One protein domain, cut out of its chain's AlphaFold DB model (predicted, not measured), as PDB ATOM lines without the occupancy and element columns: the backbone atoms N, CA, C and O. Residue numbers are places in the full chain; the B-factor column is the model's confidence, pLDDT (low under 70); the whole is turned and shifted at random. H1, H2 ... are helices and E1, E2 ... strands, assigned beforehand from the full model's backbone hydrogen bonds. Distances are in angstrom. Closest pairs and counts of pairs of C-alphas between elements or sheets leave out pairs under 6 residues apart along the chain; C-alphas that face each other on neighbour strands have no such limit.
ATOM      1  N   LEU A   2     -74.090  37.807  40.958       75.12
ATOM      2  CA  LEU A   2     -73.687  36.876  42.034       75.12
ATOM      3  C   LEU A   2     -72.258  37.076  42.583       75.12
ATOM      4  O   LEU A   2     -72.084  37.212  43.785       75.12
ATOM      5  N   LYS A   3     -71.238  37.179  41.714       74.56
ATOM      6  CA  LYS A   3     -69.837  37.392  42.139       74.56
ATOM      7  C   LYS A   3     -69.674  38.604  43.068       74.56
ATOM      8  O   LYS A   3     -69.007  38.511  44.088       74.56
ATOM      9  N   ARG A   4     -70.279  39.741  42.703       76.56
ATOM     10  CA  ARG A   4     -70.210  40.982  43.493       76.56
ATOM     11  C   ARG A   4     -70.893  40.801  44.845       76.56
ATOM     12  O   ARG A   4     -70.361  41.269  45.839       76.56
ATOM     13  N   HIS A   5     -72.030  40.113  44.856       77.69
ATOM     14  CA  HIS A   5     -72.808  39.867  46.061       77.69
ATOM     15  C   HIS A   5     -72.059  38.976  47.059       77.69
ATOM     16  O   HIS A   5     -71.904  39.355  48.214       77.69
ATOM     17  N   ILE A   6     -71.462  37.876  46.586       71.81
ATOM     18  CA  ILE A   6     -70.626  36.990  47.410       71.81
ATOM     19  C   ILE A   6     -69.438  37.757  48.009       71.81
ATOM     20  O   ILE A   6     -69.198  37.678  49.207       71.81
ATOM     21  N   ILE A   7     -68.719  38.548  47.203       75.62
ATOM     22  CA  ILE A   7     -67.581  39.356  47.686       75.62
ATOM     23  C   ILE A   7     -68.028  40.426  48.697       75.62
ATOM     24  O   ILE A   7     -67.269  40.791  49.579       75.62
ATOM     25  N   GLN A   8     -69.244  40.963  48.574       76.12
ATOM     26  CA  GLN A   8     -69.759  41.972  49.505       76.12
ATOM     27  C   GLN A   8     -70.242  41.381  50.831       76.12
ATOM     28  O   GLN A   8     -70.281  42.098  51.826       76.12
ATOM     29  N   GLN A   9     -70.658  40.114  50.837       72.06
ATOM     30  CA  GLN A   9     -71.175  39.433  52.025       72.06
ATOM     31  C   GLN A   9     -70.117  38.553  52.717       72.06
ATOM     32  O   GLN A   9     -70.390  38.034  53.795       72.06
ATOM     33  N   THR A  10     -68.927  38.373  52.128       71.62
ATOM     34  CA  THR A  10     -67.881  37.469  52.642       71.62
ATOM     35  C   THR A  10     -66.474  38.050  52.492       71.62
ATOM     36  O   THR A  10     -66.228  38.878  51.620       71.62
ATOM     37  N   ASP A  11     -65.515  37.543  53.271       75.88
ATOM     38  CA  ASP A  11     -64.093  37.928  53.196       75.88
ATOM     39  C   ASP A  11     -63.315  37.191  52.082       75.88
ATOM     40  O   ASP A  11     -62.109  36.944  52.183       75.88
ATOM     41  N   LEU A  12     -63.993  36.776  51.006       80.31
ATOM     42  CA  LEU A  12     -63.350  36.041  49.918       80.31
ATOM     43  C   LEU A  12     -62.343  36.916  49.166       80.31
ATOM     44  O   LEU A  12     -62.685  37.930  48.552       80.31
ATOM     45  N   SER A  13     -61.091  36.454  49.143       77.06
ATOM     46  CA  SER A  13     -60.025  37.067  48.354       77.06
ATOM     47  C   SER A  13     -60.378  37.083  46.865       77.06
ATOM     48  O   SER A  13     -60.811  36.086  46.286       77.06
ATOM     49  N   THR A  14     -60.148  38.232  46.233       78.69
ATOM     50  CA  THR A  14     -60.273  38.416  44.780       78.69
ATOM     51  C   THR A  14     -58.917  38.448  44.075       78.69
ATOM     52  O   THR A  14     -58.866  38.531  42.847       78.69
ATOM     53  N   ASP A  15     -57.826  38.368  44.842       83.06
ATOM     54  CA  ASP A  15     -56.464  38.327  44.327       83.06
ATOM     55  C   ASP A  15     -56.174  36.948  43.730       83.06
ATOM     56  O   ASP A  15     -56.250  35.927  44.413       83.06
ATOM     57  N   ALA A  16     -55.794  36.920  42.453       77.25
ATOM     58  CA  ALA A  16     -55.454  35.693  41.740       77.25
ATOM     59  C   ALA A  16     -54.256  34.950  42.361       77.25
ATOM     60  O   ALA A  16     -54.157  33.735  42.209       77.25
ATOM     61  N   LYS A  17     -53.357  35.648  43.072       85.12
ATOM     62  CA  LYS A  17     -52.217  35.020  43.765       85.12
ATOM     63  C   LYS A  17     -52.618  34.321  45.062       85.12
ATOM     64  O   LYS A  17     -51.909  33.427  45.508       85.12
ATOM     65  N   ASN A  18     -53.749  34.716  45.639       85.88
ATOM     66  CA  ASN A  18     -54.301  34.183  46.879       85.88
ATOM     67  C   ASN A  18     -55.760  33.771  46.654       85.88
ATOM     68  O   ASN A  18     -56.653  34.164  47.411       85.88
ATOM     69  N   ALA A  19     -56.009  33.046  45.561       85.94
ATOM     70  CA  ALA A  19     -57.354  32.647  45.192       85.94
ATOM     71  C   ALA A  19     -57.902  31.622  46.208       85.94
ATOM     72  O   ALA A  19     -57.189  30.687  46.585       85.94
ATOM     73  N   PRO A  20     -59.154  31.782  46.664       87.75
ATOM     74  CA  PRO A  20     -59.796  30.818  47.544       87.75
ATOM     75  C   PRO A  20     -60.014  29.484  46.823       87.75
ATOM     76  O   PRO A  20     -60.255  29.446  45.614       87.75
ATOM     77  N   ASP A  21     -59.950  28.386  47.573       91.62
ATOM     78  CA  ASP A  21     -60.290  27.064  47.050       91.62
ATOM     79  C   ASP A  21     -61.793  26.951  46.719       91.62
ATOM     80  O   ASP A  21     -62.627  27.747  47.166       91.62
ATOM     81  N   LEU A  22     -62.141  25.946  45.908       89.50
ATOM     82  CA  LEU A  22     -63.513  25.742  45.437       89.50
ATOM     83  C   LEU A  22     -64.498  25.523  46.590       89.50
ATOM     84  O   LEU A  22     -65.640  25.979  46.512       89.50
ATOM     85  N   LEU A  23     -64.068  24.855  47.662       89.50
ATOM     86  CA  LEU A  23     -64.919  24.598  48.816       89.50
ATOM     87  C   LEU A  23     -65.296  25.912  49.508       89.50
ATOM     88  O   LEU A  23     -66.478  26.155  49.736       89.50
ATOM     89  N   LYS A  24     -64.325  26.796  49.761       89.69
ATOM     90  CA  LYS A  24     -64.566  28.129  50.337       89.69
ATOM     91  C   LYS A  24     -65.511  28.958  49.483       89.69
ATOM     92  O   LYS A  24     -66.428  29.574  50.017       89.69
ATOM     93  N   VAL A  25     -65.319  28.952  48.164       90.81
ATOM     94  CA  VAL A  25     -66.212  29.670  47.241       90.81
ATOM     95  C   VAL A  25     -67.631  29.102  47.294       90.81
ATOM     96  O   VAL A  25     -68.594  29.864  47.337       90.81
ATOM     97  N   THR A  26     -67.766  27.777  47.331       92.19
ATOM     98  CA  THR A  26     -69.070  27.102  47.375       92.19
ATOM     99  C   THR A  26     -69.808  27.393  48.678       92.19
ATOM    100  O   THR A  26     -70.988  27.732  48.645       92.19
ATOM    101  N   MET A  27     -69.117  27.330  49.820       91.62
ATOM    102  CA  MET A  27     -69.712  27.636  51.125       91.62
ATOM    103  C   MET A  27     -70.118  29.107  51.234       91.62
ATOM    104  O   MET A  27     -71.231  29.404  51.649       91.62
ATOM    105  N   ALA A  28     -69.281  30.028  50.761       90.69
ATOM    106  CA  ALA A  28     -69.626  31.446  50.729       90.69
ATOM    107  C   ALA A  28     -70.849  31.742  49.844       90.69
ATOM    108  O   ALA A  28     -71.684  32.584  50.186       90.69
ATOM    109  N   ALA A  29     -70.967  31.056  48.703       91.25
ATOM    110  CA  ALA A  29     -72.145  31.149  47.848       91.25
ATOM    111  C   ALA A  29     -73.392  30.610  48.563       91.25
ATOM    112  O   ALA A  29     -74.422  31.281  48.562       91.25
ATOM    113  N   TYR A  30     -73.283  29.441  49.200       93.94
ATOM    114  CA  TYR A  30     -74.350  28.849  50.003       93.94
ATOM    115  C   TYR A  30     -74.820  29.792  51.120       93.94
ATOM    116  O   TYR A  30     -76.023  30.031  51.236       93.94
ATOM    117  N   ASP A  31     -73.899  30.376  51.887       91.94
ATOM    118  CA  ASP A  31     -74.226  31.305  52.974       91.94
ATOM    119  C   ASP A  31     -74.951  32.539  52.435       91.94
ATOM    120  O   ASP A  31     -76.016  32.909  52.928       91.94
ATOM    121  N   THR A  32     -74.416  33.132  51.366       92.62
ATOM    122  CA  THR A  32     -74.996  34.316  50.720       92.62
ATOM    123  C   THR A  32     -76.424  34.046  50.234       92.62
ATOM    124  O   THR A  32     -77.335  34.820  50.516       92.62
ATOM    125  N   ILE A  33     -76.633  32.930  49.528       92.62
ATOM    126  CA  ILE A  33     -77.948  32.535  49.008       92.62
ATOM    127  C   ILE A  33     -78.917  32.249  50.157       92.62
ATOM    128  O   ILE A  33     -80.069  32.674  50.108       92.62
ATOM    129  N   THR A  34     -78.454  31.558  51.200       93.12
ATOM    130  CA  THR A  34     -79.277  31.226  52.369       93.12
ATOM    131  C   THR A  34     -79.727  32.491  53.096       93.12
ATOM    132  O   THR A  34     -80.902  32.599  53.431       93.12
ATOM    133  N   ILE A  35     -78.842  33.476  53.278       91.75
ATOM    134  CA  ILE A  35     -79.175  34.762  53.907       91.75
ATOM    135  C   ILE A  35     -80.235  35.517  53.099       91.75
ATOM    136  O   ILE A  35     -81.199  36.028  53.668       91.75
ATOM    137  N   ASP A  36     -80.077  35.606  51.778       93.94
ATOM    138  CA  ASP A  36     -81.058  36.298  50.938       93.94
ATOM    139  C   ASP A  36     -82.416  35.595  50.949       93.94
ATOM    140  O   ASP A  36     -83.463  36.242  51.007       93.94
ATOM    141  N   LEU A  37     -82.402  34.265  50.933       93.75
ATOM    142  CA  LEU A  37     -83.613  33.468  51.014       93.75
ATOM    143  C   LEU A  37     -84.310  33.644  52.366       93.75
ATOM    144  O   LEU A  37     -85.517  33.859  52.396       93.75
ATOM    145  N   GLU A  38     -83.566  33.635  53.473       92.44
ATOM    146  CA  GLU A  38     -84.099  33.907  54.813       92.44
ATOM    147  C   GLU A  38     -84.736  35.301  54.895       92.44
ATOM    148  O   GLU A  38     -85.817  35.437  55.463       92.44
ATOM    149  N   ARG A  39     -84.142  36.322  54.262       93.81
ATOM    150  CA  ARG A  39     -84.745  37.665  54.178       93.81
ATOM    151  C   ARG A  39     -86.085  37.650  53.439       93.81
ATOM    152  O   ARG A  39     -87.028  38.293  53.892       93.81
ATOM    153  N   HIS A  40     -86.194  36.918  52.330       94.50
ATOM    154  CA  HIS A  40     -87.467  36.783  51.611       94.50
ATOM    155  C   HIS A  40     -88.514  36.016  52.421       94.50
ATOM    156  O   HIS A  40     -89.670  36.421  52.469       94.50
ATOM    157  N   VAL A  41     -88.119  34.936  53.095       94.62
ATOM    158  CA  VAL A  41     -89.036  34.153  53.933       94.62
ATOM    159  C   VAL A  41     -89.500  34.956  55.149       94.62
ATOM    160  O   VAL A  41     -90.656  34.846  55.542       94.62
ATOM    161  N   GLN A  42     -88.637  35.798  55.719       93.88
ATOM    162  CA  GLN A  42     -89.012  36.710  56.798       93.88
ATOM    163  C   GLN A  42     -90.025  37.759  56.324       93.88
ATOM    164  O   GLN A  42     -91.022  37.998  57.001       93.88
ATOM    165  N   TYR A  43     -89.818  38.331  55.135       95.69
ATOM    166  CA  TYR A  43     -90.812  39.210  54.521       95.69
ATOM    167  C   TYR A  43     -92.154  38.490  54.348       95.69
ATOM    168  O   TYR A  43     -93.201  39.039  54.689       95.69
ATOM    169  N   ASP A  44     -92.121  37.241  53.880       95.19
ATOM    170  CA  ASP A  44     -93.324  36.435  53.728       95.19
ATOM    171  C   ASP A  44     -94.036  36.186  55.062       95.19
ATOM    172  O   ASP A  44     -95.262  36.275  55.130       95.19
ATOM    173  N   ALA A  45     -93.270  35.923  56.121       93.69
ATOM    174  CA  ALA A  45     -93.776  35.713  57.468       93.69
ATOM    175  C   ALA A  45     -94.521  36.942  58.015       93.69
ATOM    176  O   ALA A  45     -95.552  36.804  58.667       93.69
ATOM    177  N   GLU A  46     -94.016  38.140  57.717       94.94
ATOM    178  CA  GLU A  46     -94.576  39.413  58.183       94.94
ATOM    179  C   GLU A  46     -95.808  39.871  57.391       94.94
ATOM    180  O   GLU A  46     -96.625  40.621  57.920       94.94
ATOM    181  N   HIS A  47     -95.943  39.448  56.129       95.94
ATOM    182  CA  HIS A  47     -96.951  39.994  55.209       95.94
ATOM    183  C   HIS A  47     -98.015  38.982  54.767       95.94
ATOM    184  O   HIS A  47     -99.048  39.389  54.232       95.94
ATOM    185  N   PHE A  48     -97.795  37.679  54.965       93.25
ATOM    186  CA  PHE A  48     -98.720  36.634  54.527       93.25
ATOM    187  C   PHE A  48     -98.962  35.589  55.624       93.25
ATOM    188  O   PHE A  48     -98.368  34.509  55.637       93.25
ATOM    189  N   GLU A  49     -99.918  35.889  56.503       89.44
ATOM    190  CA  GLU A  49    -100.299  35.051  57.650       89.44
ATOM    191  C   GLU A  49    -100.855  33.668  57.278       89.44
ATOM    192  O   GLU A  49    -100.898  32.791  58.129       89.44
ATOM    193  N   ASP A  50    -101.253  33.435  56.026       92.88
ATOM    194  CA  ASP A  50    -101.818  32.149  55.594       92.88
ATOM    195  C   ASP A  50    -100.806  31.241  54.876       92.88
ATOM    196  O   ASP A  50    -101.118  30.091  54.555       92.88
ATOM    197  N   ARG A  51     -99.583  31.722  54.596       92.69
ATOM    198  CA  ARG A  51     -98.582  30.908  53.890       92.69
ATOM    199  C   ARG A  51     -98.032  29.809  54.792       92.69
ATOM    200  O   ARG A  51     -97.682  30.027  55.954       92.69
ATOM    201  N   GLN A  52     -97.901  28.625  54.201       96.25
ATOM    202  CA  GLN A  52     -97.274  27.479  54.834       96.25
ATOM    203  C   GLN A  52     -96.393  26.744  53.827       96.25
ATOM    204  O   GLN A  52     -96.879  26.245  52.813       96.25
ATOM    205  N   TYR A  53     -95.095  26.676  54.107       95.88
ATOM    206  CA  TYR A  53     -94.138  25.924  53.300       95.88
ATOM    207  C   TYR A  53     -92.888  25.595  54.108       95.88
ATOM    208  O   TYR A  53     -92.520  26.297  55.051       95.88
ATOM    209  N   ALA A  54     -92.222  24.514  53.717       93.94
ATOM    210  CA  ALA A  54     -90.914  24.169  54.241       93.94
ATOM    211  C   ALA A  54     -89.819  24.727  53.327       93.94
ATOM    212  O   ALA A  54     -89.942  24.723  52.102       93.94
ATOM    213  N   LEU A  55     -88.746  25.196  53.945       93.50
ATOM    214  CA  LEU A  55     -87.527  25.639  53.300       93.50
ATOM    215  C   LEU A  55     -86.435  24.608  53.563       93.50
ATOM    216  O   LEU A  55     -86.214  24.243  54.716       93.50
ATOM    217  N   PHE A  56     -85.729  24.203  52.513       93.56
ATOM    218  CA  PHE A  56     -84.534  23.371  52.604       93.56
ATOM    219  C   PHE A  56     -83.422  24.036  51.802       93.56
ATOM    220  O   PHE A  56     -83.603  24.333  50.621       93.56
ATOM    221  N   THR A  57     -82.279  24.269  52.435       93.88
ATOM    222  CA  THR A  57     -81.067  24.741  51.767       93.88
ATOM    223  C   THR A  57     -79.973  23.692  51.879       93.88
ATOM    224  O   THR A  57     -79.953  22.864  52.792       93.88
ATOM    225  N   GLY A  58     -79.051  23.707  50.926       93.81
ATOM    226  CA  GLY A  58     -77.946  22.768  50.895       93.81
ATOM    227  C   GLY A  58     -77.026  23.026  49.719       93.81
ATOM    228  O   GLY A  58     -77.181  24.004  48.984       93.81
ATOM    229  N   VAL A  59     -76.068  22.126  49.548       94.12
ATOM    230  CA  VAL A  59     -75.121  22.143  48.437       94.12
ATOM    231  C   VAL A  59     -75.254  20.841  47.669       94.12
ATOM    232  O   VAL A  59     -74.994  19.765  48.206       94.12
ATOM    233  N   GLN A  60     -75.647  20.949  46.401       93.62
ATOM    234  CA  GLN A  60     -75.620  19.828  45.470       93.62
ATOM    235  C   GLN A  60     -74.176  19.578  45.029       93.62
ATOM    236  O   GLN A  60     -73.457  20.497  44.635       93.62
ATOM    237  N   ILE A  61     -73.749  18.324  45.122       91.94
ATOM    238  CA  ILE A  61     -72.405  17.866  44.797       91.94
ATOM    239  C   ILE A  61     -72.541  16.825  43.694       91.94
ATOM    240  O   ILE A  61     -73.079  15.741  43.917       91.94
ATOM    241  N   HIS A  62     -72.011  17.150  42.521       92.25
ATOM    242  CA  HIS A  62     -71.932  16.215  41.406       92.25
ATOM    243  C   HIS A  62     -70.745  15.275  41.611       92.25
ATOM    244  O   HIS A  62     -69.583  15.683  41.551       92.25
ATOM    245  N   GLY A  63     -71.044  14.018  41.913       87.75
ATOM    246  CA  GLY A  63     -70.073  12.953  42.098       87.75
ATOM    247  C   GLY A  63     -69.721  12.223  40.797       87.75
ATOM    248  O   GLY A  63     -70.302  12.461  39.736       87.75
ATOM    249  N   PRO A  64     -68.743  11.305  40.853       90.00
ATOM    250  CA  PRO A  64     -68.371  10.493  39.701       90.00
ATOM    251  C   PRO A  64     -69.513   9.556  39.276       90.00
ATOM    252  O   PRO A  64     -70.356   9.173  40.085       90.00
ATOM    253  N   ASN A  65     -69.501   9.138  38.006       88.00
ATOM    254  CA  ASN A  65     -70.457   8.182  37.425       88.00
ATOM    255  C   ASN A  65     -71.933   8.621  37.496       88.00
ATOM    256  O   ASN A  65     -72.816   7.774  37.579       88.00
ATOM    257  N   GLY A  66     -72.200   9.932  37.465       87.44
ATOM    258  CA  GLY A  66     -73.565  10.472  37.482       87.44
ATOM    259  C   GLY A  66     -74.254  10.396  38.846       87.44
ATOM    260  O   GLY A  66     -75.467  10.552  38.923       87.44
ATOM    261  N   MET A  67     -73.498  10.139  39.917       92.44
ATOM    262  CA  MET A  67     -74.033  10.128  41.275       92.44
ATOM    263  C   MET A  67     -74.091  11.545  41.833       92.44
ATOM    264  O   MET A  67     -73.046  12.154  42.045       92.44
ATOM    265  N   ASP A  68     -75.285  12.033  42.150       92.00
ATOM    266  CA  ASP A  68     -75.466  13.314  42.829       92.00
ATOM    267  C   ASP A  68     -75.656  13.127  44.340       92.00
ATOM    268  O   ASP A  68     -76.369  12.236  44.814       92.00
ATOM    269  N   TYR A  69     -75.020  14.007  45.108       88.06
ATOM    270  CA  TYR A  69     -75.147  14.088  46.558       88.06
ATOM    271  C   TYR A  69     -75.688  15.456  46.951       88.06
ATOM    272  O   TYR A  69     -75.475  16.449  46.257       88.06
ATOM    273  N   CYS A  70     -76.354  15.527  48.099       89.38
ATOM    274  CA  CYS A  70     -76.751  16.793  48.692       89.38
ATOM    275  C   CYS A  70     -76.177  16.884  50.098       89.38
ATOM    276  O   CYS A  70     -76.507  16.079  50.970       89.38
ATOM    277  N   TRP A  71     -75.317  17.872  50.320       90.81
ATOM    278  CA  TRP A  71     -75.001  18.292  51.671       90.81
ATOM    279  C   TRP A  71     -76.154  19.146  52.183       90.81
ATOM    280  O   TRP A  71     -76.457  20.205  51.628       90.81
ATOM    281  N   VAL A  72     -76.809  18.666  53.231       89.94
ATOM    282  CA  VAL A  72     -77.965  19.336  53.816       89.94
ATOM    283  C   VAL A  72     -77.494  20.453  54.742       89.94
ATOM    284  O   VAL A  72     -76.727  20.217  55.673       89.94
ATOM    285  N   GLY A  73     -77.973  21.662  54.464       90.81
ATOM    286  CA  GLY A  73     -77.697  22.864  55.232       90.81
ATOM    287  C   GLY A  73     -78.785  23.126  56.269       90.81
ATOM    288  O   GLY A  73     -78.917  22.394  57.250       90.81
ATOM    289  N   LYS A  74     -79.572  24.189  56.071       91.06
ATOM    290  CA  LYS A  74     -80.669  24.554  56.974       91.06
ATOM    291  C   LYS A  74     -81.998  23.992  56.484       91.06
ATOM    292  O   LYS A  74     -82.255  23.906  55.284       91.06
ATOM    293  N   ALA A  75     -82.876  23.691  57.433       92.75
ATOM    294  CA  ALA A  75     -84.282  23.467  57.154       92.75
ATOM    295  C   ALA A  75     -85.149  24.267  58.117       92.75
ATOM    296  O   ALA A  75     -84.832  24.373  59.303       92.75
ATOM    297  N   SER A  76     -86.248  24.806  57.602       94.19
ATOM    298  CA  SER A  76     -87.194  25.615  58.366       94.19
ATOM    299  C   SER A  76     -88.612  25.396  57.854       94.19
ATOM    300  O   SER A  76     -88.821  25.013  56.708       94.19
ATOM    301  N   LEU A  77     -89.599  25.660  58.695       95.31
ATOM    302  CA  LEU A  77     -91.010  25.672  58.350       95.31
ATOM    303  C   LEU A  77     -91.531  27.087  58.565       95.31
ATOM    304  O   LEU A  77     -91.475  27.587  59.688       95.31
ATOM    305  N   LEU A  78     -92.058  27.706  57.512       96.31
ATOM    306  CA  LEU A  78     -92.969  28.826  57.673       96.31
ATOM    307  C   LEU A  78     -94.367  28.250  57.876       96.31
ATOM    308  O   LEU A  78     -94.857  27.497  57.034       96.31
ATOM    309  N   ASN A  79     -94.998  28.582  58.994       95.50
ATOM    310  CA  ASN A  79     -96.375  28.209  59.272       95.50
ATOM    311  C   ASN A  79     -97.089  29.378  59.933       95.50
ATOM    312  O   ASN A  79     -96.756  29.758  61.054       95.50
ATOM    313  N   LYS A  80     -98.080  29.924  59.235       93.75
ATOM    314  CA  LYS A  80     -98.914  31.024  59.712       93.75
ATOM    315  C   LYS A  80     -98.131  32.241  60.211       93.75
ATOM    316  O   LYS A  80     -98.273  32.657  61.357       93.75
ATOM    317  N   GLY A  81     -97.222  32.740  59.376       92.50
ATOM    318  CA  GLY A  81     -96.356  33.870  59.727       92.50
ATOM    319  C   GLY A  81     -95.250  33.555  60.744       92.50
ATOM    320  O   GLY A  81     -94.488  34.441  61.114       92.50
ATOM    321  N   ILE A  82     -95.117  32.306  61.200       92.25
ATOM    322  CA  ILE A  82     -94.070  31.900  62.146       92.25
ATOM    323  C   ILE A  82     -93.045  31.034  61.418       92.25
ATOM    324  O   ILE A  82     -93.354  29.923  60.984       92.25
ATOM    325  N   LEU A  83     -91.810  31.530  61.313       93.38
ATOM    326  CA  LEU A  83     -90.671  30.766  60.811       93.38
ATOM    327  C   LEU A  83     -90.010  30.002  61.963       93.38
ATOM    328  O   LEU A  83     -89.532  30.602  62.923       93.38
ATOM    329  N   SER A  84     -89.975  28.674  61.875       93.62
ATOM    330  CA  SER A  84     -89.364  27.801  62.884       93.62
ATOM    331  C   SER A  84     -88.309  26.887  62.259       93.62
ATOM    332  O   SER A  84     -88.569  26.327  61.194       93.62
ATOM    333  N   PRO A  85     -87.140  26.685  62.891       92.62
ATOM    334  CA  PRO A  85     -86.148  25.737  62.397       92.62
ATOM    335  C   PRO A  85     -86.674  24.298  62.489       92.62
ATOM    336  O   PRO A  85     -87.331  23.919  63.460       92.62
ATOM    337  N   LEU A  86     -86.351  23.482  61.488       91.19
ATOM    338  CA  LEU A  86     -86.602  22.045  61.478       91.19
ATOM    339  C   LEU A  86     -85.303  21.309  61.795       91.19
ATOM    340  O   LEU A  86     -84.297  21.460  61.104       91.19
TER     341      LEU A  86
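AT A GLANCE: This is residues 2 to 86 of the 105 residues of a protein of Adineta steineri (UniProt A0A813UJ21). One long helix, H2, runs along one face of a narrow three-stranded sheet whose other face is bare, and short H1 crosses H2, away from the strands. The 85 printed residues hold H1, H2, E1, E2 and E3 in that order, mixed in class; the sheet E1 - E2 - E3 is an antiparallel meander, each strand pairing with the one before. The whole is loose, radius of gyration of the C-alphas 16.0 A, and flat, 50 by 35 by 17 A.

HOW THE PARTS SIT: H1, residues 2 to 9, touches H2, residues 22 to 47, through 28 to 32 alone, about perpendicular at 81 degrees; their closest C-alphas, Ile 6 and Ala 29, are 6.1 A apart. In both, every O i to N i+4 pair is within hydrogen-bond range. H2 is on the sheet, height over the sheet 8.9 A; its closest C-alpha pair with E1, residues 52 to 62, is Thr 34 and Thr 57, 6.8 A. Hairpin E1 and E2, residues 68 to 79, has N 55 and O 76 within hydrogen-bond range, 2.8 A; hairpin E2 and E3, residues 82 to 85, has N 77 and O 84, 2.8 A.

IN THESE COORDINATES: H1 begins at C-alpha 2 (-73.687, 36.876, 42.034); E3 ends at C-alpha 85 (-86.148, 25.737, 62.397). H2 is 37.6 A long, E1 30.8 A, and E2, which bends by 64 degrees at residue 71, 30.5 A.

THE WHOLE: The printed part has no cut; the H1 to H2 link is long; no printed residue is under 70 in pLDDT.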